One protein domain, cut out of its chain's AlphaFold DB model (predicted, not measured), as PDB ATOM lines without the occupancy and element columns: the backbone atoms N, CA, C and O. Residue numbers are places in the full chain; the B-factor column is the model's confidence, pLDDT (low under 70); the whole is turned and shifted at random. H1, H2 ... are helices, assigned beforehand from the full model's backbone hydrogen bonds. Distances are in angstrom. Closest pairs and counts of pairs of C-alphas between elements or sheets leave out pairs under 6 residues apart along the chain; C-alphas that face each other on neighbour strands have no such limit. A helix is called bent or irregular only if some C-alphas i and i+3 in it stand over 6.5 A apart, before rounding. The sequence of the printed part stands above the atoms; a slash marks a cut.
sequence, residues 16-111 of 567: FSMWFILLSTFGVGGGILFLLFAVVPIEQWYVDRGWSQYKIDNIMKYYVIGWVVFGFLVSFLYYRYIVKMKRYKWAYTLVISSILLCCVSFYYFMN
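Overview. This is residues 16 to 111 of the 567 residues of an uncharacterized protein of Bacillaceae bacterium SAS-127 (UniProt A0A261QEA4). Two long helices, H2 and H3, make a narrow V joined at one end by a tight link, and arm H1a of the bent helix H1 runs between them, giving a flat three-helix bundle. Beyond the bend, H1b continues beside the first part of H2, while H3 ends away from H2. The printed part has 96 residues with three named helices, H1, H2 and H3 in chain order, and no named strand; its class is all helix. It is loose, with a radius of gyration of the C-alphas of 15.8 A, and spans 51 by 29 by 15 A.

Arrangement. H1, residues 16 to 47, was assigned as one helix by its hydrogen bonds but is bent, with C-alphas 37 and 40 6.5 A apart; its arms H1a, residues 16 to 37, and H1b, residues 40 to 47, stand at a steep tilt of 44 degrees. H1a touches H2, residues 53 to 83, closest at the C-alphas of Leu 23 and Ser 75, 5.4 A; they run opposite ways at 34 degrees, a shallow tilt only just short of steep. H1b and H2 form a helical hairpin, H2 touching with residues 53 to 60 alone; the C-alphas of Glu 43 and Ile 56 are closest, 6.6 A. H1a touches H3, residues 88 to 110, closest at the C-alphas of Gly 29 and Cys 102, 3.6 A; they run the same way at 37 degrees, only just a steep tilt. H2 and H3 form a helical hairpin, touching through residues 78 to 83 and 88 to 91 alone; the C-alphas of Ile 82 and Ala 91 are closest, 5.9 A. H1b and H3 are apart. Every O i to N i+4 pair is within hydrogen-bond range in H1a, H1b and H3, and 26 of 27 in H2.

Along the chain. H1a begins at C-alpha 16 (41.633, 47.546, 32.551) and measures 30.2 A; H1b measures 10.2 A. H2 measures 42.6 A. H3 measures 32.7 A and ends at C-alpha 110 (26.774, 45.134, 6.461).

Size, cuts and confidence. The C-alphas farthest apart, of Gly 50 and Lys 86, are 51.1 A apart. The printed part has no cut, and both links are tight. Residues 48, 50 and 52 have pLDDT under 70.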
ATOM      1  N   PHE A  16      42.407  48.726  32.911       96.50
ATOM      2  CA  PHE A  16      41.633  47.546  32.551       96.50
ATOM      3  C   PHE A  16      40.655  47.845  31.411       96.50
ATOM      4  O   PHE A  16      40.611  47.100  30.441       96.50
ATOM      5  N   SER A  17      39.936  48.970  31.486       96.56
ATOM      6  CA  SER A  17      38.954  49.355  30.465       96.56
ATOM      7  C   SER A  17      39.608  49.583  29.102       96.56
ATOM      8  O   SER A  17      39.120  49.066  28.109       96.56
ATOM      9  N   MET A  18      40.739  50.297  29.036       96.44
ATOM     10  CA  MET A  18      41.454  50.509  27.767       96.44
ATOM     11  C   MET A  18      41.945  49.194  27.152       96.44
ATOM     12  O   MET A  18      41.816  48.993  25.950       96.44
ATOM     13  N   TRP A  19      42.487  48.293  27.977       97.38
ATOM     14  CA  TRP A  19      42.922  46.966  27.535       97.38
ATOM     15  C   TRP A  19      41.752  46.116  27.025       97.38
ATOM     16  O   TRP A  19      41.841  45.523  25.953       97.38
ATOM     17  N   PHE A  20      40.642  46.098  27.765       97.44
ATOM     18  CA  PHE A  20      39.455  45.326  27.417       97.44
ATOM     19  C   PHE A  20      38.767  45.852  26.154       97.44
ATOM     20  O   PHE A  20      38.394  45.059  25.290       97.44
ATOM     21  N   ILE A  21      38.640  47.179  26.019       97.50
ATOM     22  CA  ILE A  21      38.092  47.808  24.812       97.50
ATOM     23  C   ILE A  21      38.955  47.426  23.618       97.50
ATOM     24  O   ILE A  21      38.405  46.881  22.671       97.50
ATOM     25  N   LEU A  22      40.280  47.619  23.691       97.44
ATOM     26  CA  LEU A  22      41.178  47.246  22.599       97.44
ATOM     27  C   LEU A  22      41.036  45.765  22.235       97.44
ATOM     28  O   LEU A  22      40.895  45.456  21.062       97.44
ATOM     29  N   LEU A  23      41.056  44.858  23.220       97.00
ATOM     30  CA  LEU A  23      40.894  43.422  22.974       97.00
ATOM     31  C   LEU A  23      39.587  43.125  22.229       97.00
ATOM     32  O   LEU A  23      39.588  42.350  21.279       97.00
ATOM     33  N   SER A  24      38.494  43.762  22.646       96.56
ATOM     34  CA  SER A  24      37.167  43.538  22.073       96.56
ATOM     35  C   SER A  24      37.055  44.110  20.658       96.56
ATOM     36  O   SER A  24      36.631  43.415  19.743       96.56
ATOM     37  N   THR A  25      37.466  45.362  20.445       96.81
ATOM     38  CA  THR A  25      37.322  46.056  19.154       96.81
ATOM     39  C   THR A  25      38.327  45.565  18.127       96.81
ATOM     40  O   THR A  25      37.968  45.380  16.969       96.81
ATOM     41  N   PHE A  26      39.566  45.291  18.537       95.88
ATOM     42  CA  PHE A  26      40.560  44.656  17.676       95.88
ATOM     43  C   PHE A  26      40.182  43.207  17.373       95.88
ATOM     44  O   PHE A  26      40.245  42.795  16.220       95.88
ATOM     45  N   GLY A  27      39.749  42.447  18.384       94.44
ATOM     46  CA  GLY A  27      39.368  41.047  18.222       94.44
ATOM     47  C   GLY A  27      38.187  40.866  17.270       94.44
ATOM     48  O   GLY A  27      38.273  40.047  16.361       94.44
ATOM     49  N   VAL A  28      37.121  41.656  17.440       93.06
ATOM     50  CA  VAL A  28      35.928  41.591  16.579       93.06
ATOM     51  C   VAL A  28      36.175  42.273  15.236       93.06
ATOM     52  O   VAL A  28      36.023  41.642  14.198       93.06
ATOM     53  N   GLY A  29      36.592  43.541  15.238       94.19
ATOM     54  CA  GLY A  29      36.790  44.320  14.016       94.19
ATOM     55  C   GLY A  29      37.878  43.745  13.121       94.19
ATOM     56  O   GLY A  29      37.655  43.480  11.944       94.19
ATOM     57  N   GLY A  30      39.043  43.474  13.709       94.50
ATOM     58  CA  GLY A  30      40.109  42.767  13.014       94.50
ATOM     59  C   GLY A  30      39.706  41.341  12.642       94.50
ATOM     60  O   GLY A  30      40.132  40.872  11.599       94.50
ATOM     61  N   GLY A  31      38.854  40.680  13.433       94.31
ATOM     62  CA  GLY A  31      38.341  39.342  13.134       94.31
ATOM     63  C   GLY A  31      37.461  39.296  11.890       94.31
ATOM     64  O   GLY A  31      37.603  38.376  11.097       94.31
ATOM     65  N   ILE A  32      36.611  40.305  11.672       91.06
ATOM     66  CA  ILE A  32      35.807  40.439  10.444       91.06
ATOM     67  C   ILE A  32      36.721  40.605   9.229       91.06
ATOM     68  O   ILE A  32      36.560  39.898   8.240       91.06
ATOM     69  N   LEU A  33      37.714  41.497   9.304       90.56
ATOM     70  CA  LEU A  33      38.669  41.682   8.205       90.56
ATOM     71  C   LEU A  33      39.524  40.438   7.988       90.56
ATOM     72  O   LEU A  33      39.769  40.054   6.853       90.56
ATOM     73  N   PHE A  34      39.967  39.794   9.062       93.44
ATOM     74  CA  PHE A  34      40.700  38.541   8.987       93.44
ATOM     75  C   PHE A  34      39.849  37.461   8.322       93.44
ATOM     76  O   PHE A  34      40.350  36.744   7.465       93.44
ATOM     77  N   LEU A  35      38.557  37.390   8.642       88.00
ATOM     78  CA  LEU A  35      37.645  36.471   7.986       88.00
ATOM     79  C   LEU A  35      37.542  36.780   6.487       88.00
ATOM     80  O   LEU A  35      37.808  35.907   5.674       88.00
ATOM     81  N   LEU A  36      37.233  38.024   6.120       82.56
ATOM     82  CA  LEU A  36      37.006  38.422   4.726       82.56
ATOM     83  C   LEU A  36      38.262  38.375   3.849       82.56
ATOM     84  O   LEU A  36      38.179  37.997   2.688       82.56
ATOM     85  N   PHE A  37      39.414  38.787   4.377       86.12
ATOM     86  CA  PHE A  37      40.639  38.979   3.592       86.12
ATOM     87  C   PHE A  37      41.678  37.876   3.785       86.12
ATOM     88  O   PHE A  37      42.627  37.806   3.008       86.12
ATOM     89  N   ALA A  38      41.533  37.026   4.804       90.31
ATOM     90  CA  ALA A  38      42.415  35.881   5.004       90.31
ATOM     91  C   ALA A  38      41.640  34.565   4.996       90.31
ATOM     92  O   ALA A  38      41.902  33.742   4.132       90.31
ATOM     93  N   VAL A  39      40.684  34.363   5.909       88.81
ATOM     94  CA  VAL A  39      39.997  33.068   6.067       88.81
ATOM     95  C   VAL A  39      39.244  32.684   4.799       88.81
ATOM     96  O   VAL A  39      39.512  31.614   4.282       88.81
ATOM     97  N   VAL A  40      38.387  33.554   4.260       79.81
ATOM     98  CA  VAL A  40      37.575  33.270   3.064       79.81
ATOM     99  C   VAL A  40      38.450  33.025   1.827       79.81
ATOM    100  O   VAL A  40      38.266  31.995   1.184       79.81
ATOM    101  N   PRO A  41      39.460  33.857   1.501       80.81
ATOM    102  CA  PRO A  41      40.373  33.551   0.401       80.81
ATOM    103  C   PRO A  41      41.185  32.269   0.614       80.81
ATOM    104  O   PRO A  41      41.452  31.557  -0.346       80.81
ATOM    105  N   ILE A  42      41.587  31.955   1.852       86.88
ATOM    106  CA  ILE A  42      42.307  30.713   2.177       86.88
ATOM    107  C   ILE A  42      41.379  29.496   2.065       86.88
ATOM    108  O   ILE A  42      41.795  28.454   1.566       86.88
ATOM    109  N   GLU A  43      40.138  29.617   2.527       81.81
ATOM    110  CA  GLU A  43      39.089  28.616   2.381       81.81
ATOM    111  C   GLU A  43      38.834  28.347   0.903       81.81
ATOM    112  O   GLU A  43      38.996  27.207   0.478       81.81
ATOM    113  N   GLN A  44      38.585  29.392   0.107       74.62
ATOM    114  CA  GLN A  44      38.441  29.275  -1.342       74.62
ATOM    115  C   GLN A  44      39.681  28.618  -1.961       74.62
ATOM    116  O   GLN A  44      39.566  27.645  -2.686       74.62
ATOM    117  N   TRP A  45      40.887  29.026  -1.564       82.31
ATOM    118  CA  TRP A  45      42.144  28.420  -2.019       82.31
ATOM    119  C   TRP A  45      42.288  26.929  -1.655       82.31
ATOM    120  O   TRP A  45      42.998  26.182  -2.349       82.31
ATOM    121  N   TYR A  46      41.657  26.476  -0.565       84.12
ATOM    122  CA  TYR A  46      41.550  25.061  -0.209       84.12
ATOM    123  C   TYR A  46      40.465  24.344  -1.021       84.12
ATOM    124  O   TYR A  46      40.727  23.227  -1.477       84.12
ATOM    125  N   VAL A  47      39.307  24.977  -1.239       70.25
ATOM    126  CA  VAL A  47      38.224  24.487  -2.111       70.25
ATOM    127  C   VAL A  47      38.730  24.311  -3.541       70.25
ATOM    128  O   VAL A  47      38.575  23.234  -4.103       70.25
ATOM    129  N   ASP A  48      39.468  25.280  -4.077       69.06
ATOM    130  CA  ASP A  48      40.104  25.232  -5.400       69.06
ATOM    131  C   ASP A  48      41.165  24.122  -5.484       69.06
ATOM    132  O   ASP A  48      41.491  23.597  -6.546       69.06
ATOM    133  N   ARG A  49      41.724  23.708  -4.338       73.88
ATOM    134  CA  ARG A  49      42.597  22.521  -4.229       73.88
ATOM    135  C   ARG A  49      41.825  21.222  -4.039       73.88
ATOM    136  O   ARG A  49      42.466  20.168  -3.886       73.88
ATOM    137  N   GLY A  50      40.504  21.310  -4.014       63.25
ATOM    138  CA  GLY A  50      39.531  20.257  -3.806       63.25
ATOM    139  C   GLY A  50      39.374  19.810  -2.354       63.25
ATOM    140  O   GLY A  50      38.720  18.805  -2.105       63.25
ATOM    141  N   TRP A  51      40.016  20.433  -1.366       76.69
ATOM    142  CA  TRP A  51      39.988  19.890  -0.001       76.69
ATOM    143  C   TRP A  51      38.553  19.610   0.474       76.69
ATOM    144  O   TRP A  51      37.656  20.404   0.241       76.69
ATOM    145  N   SER A  52      38.338  18.454   1.109       69.69
ATOM    146  CA  SER A  52      37.028  18.107   1.678       69.69
ATOM    147  C   SER A  52      36.629  19.150   2.720       69.69
ATOM    148  O   SER A  52      37.503  19.536   3.509       69.69
ATOM    149  N   GLN A  53      35.350  19.516   2.799       73.12
ATOM    150  CA  GLN A  53      34.882  20.548   3.726       73.12
ATOM    151  C   GLN A  53      35.268  20.223   5.185       73.12
ATOM    152  O   GLN A  53      35.856  21.060   5.852       73.12
ATOM    153  N   TYR A  54      35.208  18.965   5.629       74.00
ATOM    154  CA  TYR A  54      35.704  18.525   6.944       74.00
ATOM    155  C   TYR A  54      37.172  18.882   7.220       74.00
ATOM    156  O   TYR A  54      37.554  19.238   8.340       74.00
ATOM    157  N   LYS A  55      38.036  18.763   6.206       80.69
ATOM    158  CA  LYS A  55      39.459  19.109   6.320       80.69
ATOM    159  C   LYS A  55      39.633  20.622   6.370       80.69
ATOM    160  O   LYS A  55      40.442  21.096   7.170       80.69
ATOM    161  N   ILE A  56      38.883  21.345   5.540       83.69
ATOM    162  CA  ILE A  56      38.836  22.808   5.535       83.69
ATOM    163  C   ILE A  56      38.377  23.296   6.907       83.69
ATOM    164  O   ILE A  56      39.158  23.952   7.586       83.69
ATOM    165  N   ASP A  57      37.214  22.864   7.382       81.56
ATOM    166  CA  ASP A  57      36.645  23.198   8.687       81.56
ATOM    167  C   ASP A  57      37.619  22.921   9.831       81.56
ATOM    168  O   ASP A  57      37.815  23.752  10.721       81.56
ATOM    169  N   ASN A  58      38.272  21.755   9.826       86.94
ATOM    170  CA  ASN A  58      39.257  21.423  10.852       86.94
ATOM    171  C   ASN A  58      40.470  22.349  10.833       86.94
ATOM    172  O   ASN A  58      41.005  22.664  11.895       86.94
ATOM    173  N   ILE A  59      40.894  22.810   9.659       93.81
ATOM    174  CA  ILE A  59      42.012  23.742   9.530       93.81
ATOM    175  C   ILE A  59      41.580  25.175   9.851       93.81
ATOM    176  O   ILE A  59      42.288  25.873  10.580       93.81
ATOM    177  N   MET A  60      40.384  25.585   9.429       90.81
ATOM    178  CA  MET A  60      39.780  26.878   9.751       90.81
ATOM    179  C   MET A  60      39.627  27.070  11.262       90.81
ATOM    180  O   MET A  60      39.901  28.159  11.767       90.81
ATOM    181  N   LYS A  61      39.330  26.005  12.023       92.62
ATOM    182  CA  LYS A  61      39.350  26.050  13.500       92.62
ATOM    183  C   LYS A  61      40.688  26.550  14.049       92.62
ATOM    184  O   LYS A  61      40.689  27.357  14.978       92.62
ATOM    185  N   TYR A  62      41.824  26.130  13.485       95.75
ATOM    186  CA  TYR A  62      43.138  26.605  13.932       95.75
ATOM    187  C   TYR A  62      43.396  28.064  13.560       95.75
ATOM    188  O   TYR A  62      44.004  28.774  14.358       95.75
ATOM    189  N   TYR A  63      42.904  28.541  12.413       94.75
ATOM    190  CA  TYR A  63      42.971  29.965  12.067       94.75
ATOM    191  C   TYR A  63      42.147  30.819  13.036       94.75
ATOM    192  O   TYR A  63      42.641  31.835  13.522       94.75
ATOM    193  N   VAL A  64      40.938  30.375  13.397       92.50
ATOM    194  CA  VAL A  64      40.091  31.060  14.388       92.50
ATOM    195  C   VAL A  64      40.750  31.062  15.772       92.50
ATOM    196  O   VAL A  64      40.861  32.115  16.399       92.50
ATOM    197  N   ILE A  65      41.252  29.915  16.245       95.75
ATOM    198  CA  ILE A  65      41.978  29.824  17.525       95.75
ATOM    199  C   ILE A  65      43.238  30.700  17.493       95.75
ATOM    200  O   ILE A  65      43.504  31.440  18.443       95.75
ATOM    201  N   GLY A  66      43.994  30.654  16.395       96.94
ATOM    202  CA  GLY A  66      45.187  31.467  16.177       96.94
ATOM    203  C   GLY A  66      44.883  32.961  16.238       96.94
ATOM    204  O   GLY A  66      45.597  33.695  16.920       96.94
ATOM    205  N   TRP A  67      43.783  33.402  15.622       96.94
ATOM    206  CA  TRP A  67      43.307  34.783  15.698       96.94
ATOM    207  C   TRP A  67      42.966  35.201  17.133       96.94
ATOM    208  O   TRP A  67      43.388  36.267  17.584       96.94
ATOM    209  N   VAL A  68      42.270  34.345  17.890       96.12
ATOM    210  CA  VAL A  68      41.951  34.610  19.303       96.12
ATOM    211  C   VAL A  68      43.234  34.767  20.127       96.12
ATOM    212  O   VAL A  68      43.385  35.757  20.847       96.12
ATOM    213  N   VAL A  69      44.193  33.845  19.991       97.75
ATOM    214  CA  VAL A  69      45.492  33.909  20.691       97.75
ATOM    215  C   VAL A  69      46.274  35.163  20.295       97.75
ATOM    216  O   VAL A  69      46.818  35.852  21.162       97.75
ATOM    217  N   PHE A  70      46.296  35.498  19.005       97.38
ATOM    218  CA  PHE A  70      46.943  36.701  18.493       97.38
ATOM    219  C   PHE A  70      46.318  37.975  19.073       97.38
ATOM    220  O   PHE A  70      47.042  38.845  19.560       97.38
ATOM    221  N   GLY A  71      44.986  38.059  19.125       96.75
ATOM    222  CA  GLY A  71      44.267  39.164  19.759       96.75
ATOM    223  C   GLY A  71      44.635  39.335  21.237       96.75
ATOM    224  O   GLY A  71      44.927  40.452  21.682       96.75
ATOM    225  N   PHE A  72      44.715  38.232  21.993       97.56
ATOM    226  CA  PHE A  72      45.179  38.255  23.385       97.56
ATOM    227  C   PHE A  72      46.630  38.728  23.514       97.56
ATOM    228  O   PHE A  72      46.921  39.547  24.390       97.56
ATOM    229  N   LEU A  73      47.531  38.262  22.645       98.00
ATOM    230  CA  LEU A  73      48.939  38.662  22.646       98.00
ATOM    231  C   LEU A  73      49.101  40.156  22.349       98.00
ATOM    232  O   LEU A  73      49.760  40.862  23.113       98.00
ATOM    233  N   VAL A  74      48.468  40.659  21.284       97.56
ATOM    234  CA  VAL A  74      48.497  42.085  20.916       97.56
ATOM    235  C   VAL A  74      47.973  42.939  22.066       97.56
ATOM    236  O   VAL A  74      48.616  43.915  22.465       97.56
ATOM    237  N   SER A  75      46.850  42.540  22.665       97.44
ATOM    238  CA  SER A  75      46.278  43.272  23.791       97.44
ATOM    239  C   SER A  75      47.176  43.221  25.037       97.44
ATOM    240  O   SER A  75      47.379  44.231  25.718       97.44
ATOM    241  N   PHE A  76      47.809  42.078  25.321       97.69
ATOM    242  CA  PHE A  76      48.790  41.952  26.402       97.69
ATOM    243  C   PHE A  76      50.013  42.858  26.190       97.69
ATOM    244  O   PHE A  76      50.421  43.566  27.117       97.69
ATOM    245  N   LEU A  77      50.575  42.891  24.977       97.88
ATOM    246  CA  LEU A  77      51.700  43.760  24.620       97.88
ATOM    247  C   LEU A  77      51.321  45.240  24.750       97.88
ATOM    248  O   LEU A  77      52.059  46.016  25.364       97.88
ATOM    249  N   TYR A  78      50.137  45.620  24.267       97.69
ATOM    250  CA  TYR A  78      49.578  46.956  24.458       97.69
ATOM    251  C   TYR A  78      49.514  47.337  25.945       97.69
ATOM    252  O   TYR A  78      50.005  48.397  26.353       97.69
ATOM    253  N   TYR A  79      48.990  46.453  26.796       97.50
ATOM    254  CA  TYR A  79      48.938  46.708  28.232       97.50
ATOM    255  C   TYR A  79      50.340  46.842  28.847       97.50
ATOM    256  O   TYR A  79      50.612  47.789  29.594       97.50
ATOM    257  N   ARG A  80      51.251  45.917  28.519       97.50
ATOM    258  CA  ARG A  80      52.602  45.822  29.090       97.50
ATOM    259  C   ARG A  80      53.481  47.018  28.727       97.50
ATOM    260  O   ARG A  80      54.177  47.522  29.615       97.50
ATOM    261  N   TYR A  81      53.468  47.438  27.463       97.94
ATOM    262  CA  TYR A  81      54.412  48.417  26.912       97.94
ATOM    263  C   TYR A  81      53.829  49.822  26.750       97.94
ATOM    264  O   TYR A  81      54.585  50.791  26.719       97.94
ATOM    265  N   ILE A  82      52.504  49.969  26.687       97.12
ATOM    266  CA  ILE A  82      51.868  51.274  26.457       97.12
ATOM    267  C   ILE A  82      51.132  51.732  27.713       97.12
ATOM    268  O   ILE A  82      51.492  52.760  28.297       97.12
ATOM    269  N   VAL A  83      50.166  50.944  28.192       95.62
ATOM    270  CA  VAL A  83      49.334  51.324  29.348       95.62
ATOM    271  C   VAL A  83      50.154  51.360  30.640       95.62
ATOM    272  O   VAL A  83      50.183  52.379  31.332       95.62
ATOM    273  N   LYS A  84      50.889  50.287  30.961       94.25
ATOM    274  CA  LYS A  84      51.695  50.196  32.194       94.25
ATOM    275  C   LYS A  84      52.840  51.214  32.225       94.25
ATOM    276  O   LYS A  84      53.160  51.730  33.295       94.25
ATOM    277  N   MET A  85      53.415  51.544  31.065       96.06
ATOM    278  CA  MET A  85      54.448  52.583  30.920       96.06
ATOM    279  C   MET A  85      53.876  54.011  30.885       96.06
ATOM    280  O   MET A  85      54.632  54.959  30.689       96.06
ATOM    281  N   LYS A  86      52.561  54.185  31.096       94.94
ATOM    282  CA  LYS A  86      51.866  55.484  31.157       94.94
ATOM    283  C   LYS A  86      51.990  56.317  29.872       94.94
ATOM    284  O   LYS A  86      51.918  57.545  29.914       94.94
ATOM    285  N   ARG A  87      52.130  55.665  28.712       95.75
ATOM    286  CA  ARG A  87      52.172  56.315  27.389       95.75
ATOM    287  C   ARG A  87      50.751  56.622  26.896       95.75
ATOM    288  O   ARG A  87      50.312  56.101  25.877       95.75
ATOM    289  N   TYR A  88      50.009  57.453  27.633       94.38
ATOM    290  CA  TYR A  88      48.558  57.601  27.440       94.38
ATOM    291  C   TYR A  88      48.148  58.121  26.059       94.38
ATOM    292  O   TYR A  88      47.138  57.664  25.543       94.38
ATOM    293  N   LYS A  89      48.926  59.020  25.434       96.06
ATOM    294  CA  LYS A  89      48.627  59.506  24.072       96.06
ATOM    295  C   LYS A  89      48.521  58.336  23.085       96.06
ATOM    296  O   LYS A  89      47.484  58.159  22.462       96.06
ATOM    297  N   TRP A  90      49.535  57.470  23.062       97.00
ATOM    298  CA  TRP A  90      49.545  56.244  22.258       97.00
ATOM    299  C   TRP A  90      48.451  55.255  22.662       97.00
ATOM    300  O   TRP A  90      47.840  54.631  21.798       97.00
ATOM    301  N   ALA A  91      48.188  55.129  23.968       96.62
ATOM    302  CA  ALA A  91      47.135  54.255  24.473       96.62
ATOM    303  C   ALA A  91      45.770  54.620  23.870       96.62
ATOM    304  O   ALA A  91      45.078  53.738  23.360       96.62
ATOM    305  N   TYR A  92      45.419  55.910  23.890       97.19
ATOM    306  CA  TYR A  92      44.175  56.415  23.316       97.19
ATOM    307  C   TYR A  92      44.157  56.311  21.794       97.19
ATOM    308  O   TYR A  92      43.164  55.841  21.251       97.19
ATOM    309  N   THR A  93      45.245  56.677  21.108       97.31
ATOM    310  CA  THR A  93      45.322  56.589  19.641       97.31
ATOM    311  C   THR A  93      45.044  55.171  19.144       97.31
ATOM    312  O   THR A  93      44.229  55.003  18.241       97.31
ATOM    313  N   LEU A  94      45.654  54.147  19.747       97.06
ATOM    314  CA  LEU A  94      45.441  52.755  19.331       97.06
ATOM    315  C   LEU A  94      44.027  52.255  19.639       97.06
ATOM    316  O   LEU A  94      43.426  51.589  18.801       97.06
ATOM    317  N   VAL A  95      43.469  52.608  20.802       97.62
ATOM    318  CA  VAL A  95      42.081  52.257  21.145       97.62
ATOM    319  C   VAL A  95      41.110  52.895  20.156       97.62
ATOM    320  O   VAL A  95      40.299  52.186  19.570       97.62
ATOM    321  N   ILE A  96      41.234  54.200  19.901       97.69
ATOM    322  CA  ILE A  96      40.385  54.915  18.939       97.69
ATOM    323  C   ILE A  96      40.538  54.313  17.539       97.69
ATOM    324  O   ILE A  96      39.536  54.034  16.890       97.69
ATOM    325  N   SER A  97      41.768  54.030  17.105       97.00
ATOM    326  CA  SER A  97      42.021  53.407  15.798       97.00
ATOM    327  C   SER A  97      41.375  52.025  15.689       97.00
ATOM    328  O   SER A  97      40.768  51.719  14.672       97.00
ATOM    329  N   SER A  98      41.439  51.204  16.742       97.25
ATOM    330  CA  SER A  98      40.793  49.883  16.754       97.25
ATOM    331  C   SER A  98      39.263  49.963  16.733       97.25
ATOM    332  O   SER A  98      38.621  49.130  16.103       97.25
ATOM    333  N   ILE A  99      38.674  50.970  17.393       97.56
ATOM    334  CA  ILE A  99      37.231  51.230  17.346       97.56
ATOM    335  C   ILE A  99      36.840  51.631  15.925       97.56
ATOM    336  O   ILE A  99      35.910  51.051  15.376       97.56
ATOM    337  N   LEU A 100      37.571  52.569  15.314       96.62
ATOM    338  CA  LEU A 100      37.325  53.002  13.938       96.62
ATOM    339  C   LEU A 100      37.450  51.838  12.955       96.62
ATOM    340  O   LEU A 100      36.557  51.651  12.136       96.62
ATOM    341  N   LEU A 101      38.499  51.021  13.081       94.44
ATOM    342  CA  LEU A 101      38.674  49.819  12.269       94.44
ATOM    343  C   LEU A 101      37.484  48.870  12.430       94.44
ATOM    344  O   LEU A 101      36.948  48.398  11.435       94.44
ATOM    345  N   CYS A 102      37.037  48.627  13.663       95.56
ATOM    346  CA  CYS A 102      35.871  47.794  13.940       95.56
ATOM    347  C   CYS A 102      34.607  48.348  13.276       95.56
ATOM    348  O   CYS A 102      33.937  47.616  12.553       95.56
ATOM    349  N   CYS A 103      34.330  49.644  13.427       94.88
ATOM    350  CA  CYS A 103      33.191  50.297  12.785       94.88
ATOM    351  C   CYS A 103      33.250  50.200  11.255       94.88
ATOM    352  O   CYS A 103      32.241  49.880  10.634       94.88
ATOM    353  N   VAL A 104      34.418  50.432  10.648       92.44
ATOM    354  CA  VAL A 104      34.619  50.307   9.196       92.44
ATOM    355  C   VAL A 104      34.409  48.863   8.741       92.44
ATOM    356  O   VAL A 104      33.719  48.628   7.757       92.44
ATOM    357  N   SER A 105      34.947  47.891   9.474       90.88
ATOM    358  CA  SER A 105      34.817  46.464   9.143       90.88
ATOM    359  C   SER A 105      33.361  46.011   9.194       90.88
ATOM    360  O   SER A 105      32.879  45.376   8.261       90.88
ATOM    361  N   PHE A 106      32.637  46.403  10.247       89.62
ATOM    362  CA  PHE A 106      31.197  46.181  10.341       89.62
ATOM    363  C   PHE A 106      30.441  46.879   9.214       89.62
ATOM    364  O   PHE A 106      29.553  46.273   8.629       89.62
ATOM    365  N   TYR A 107      30.796  48.120   8.875       89.44
ATOM    366  CA  TYR A 107      30.165  48.840   7.773       89.44
ATOM    367  C   TYR A 107      30.326  48.101   6.439       89.44
ATOM    368  O   TYR A 107      29.336  47.891   5.744       89.44
ATOM    369  N   TYR A 108      31.541  47.656   6.102       85.56
ATOM    370  CA  TYR A 108      31.790  46.902   4.869       85.56
ATOM    371  C   TYR A 108      30.995  45.604   4.820       85.56
ATOM    372  O   TYR A 108      30.403  45.292   3.793       85.56
ATOM    373  N   PHE A 109      30.966  44.878   5.932       82.38
ATOM    374  CA  PHE A 109      30.284  43.597   6.029       82.38
ATOM    375  C   PHE A 109      28.752  43.718   5.964       82.38
ATOM    376  O   PHE A 109      28.077  42.849   5.420       82.38
ATOM    377  N   MET A 110      28.206  44.821   6.483       83.38
ATOM    378  CA  MET A 110      26.774  45.134   6.461       83.38
ATOM    379  C   MET A 110      26.313  45.832   5.171       83.38
ATOM    380  O   MET A 110      25.112  46.029   4.993       83.38
ATOM    381  N   ASN A 111      27.236  46.240   4.295       84.31
ATOM    382  CA  ASN A 111      26.922  46.893   3.028       84.31
ATOM    383  C   ASN A 111      27.183  45.936   1.859       84.31
ATOM    384  O   ASN A 111      28.257  45.932   1.256       84.31
TER     385      ASN A 111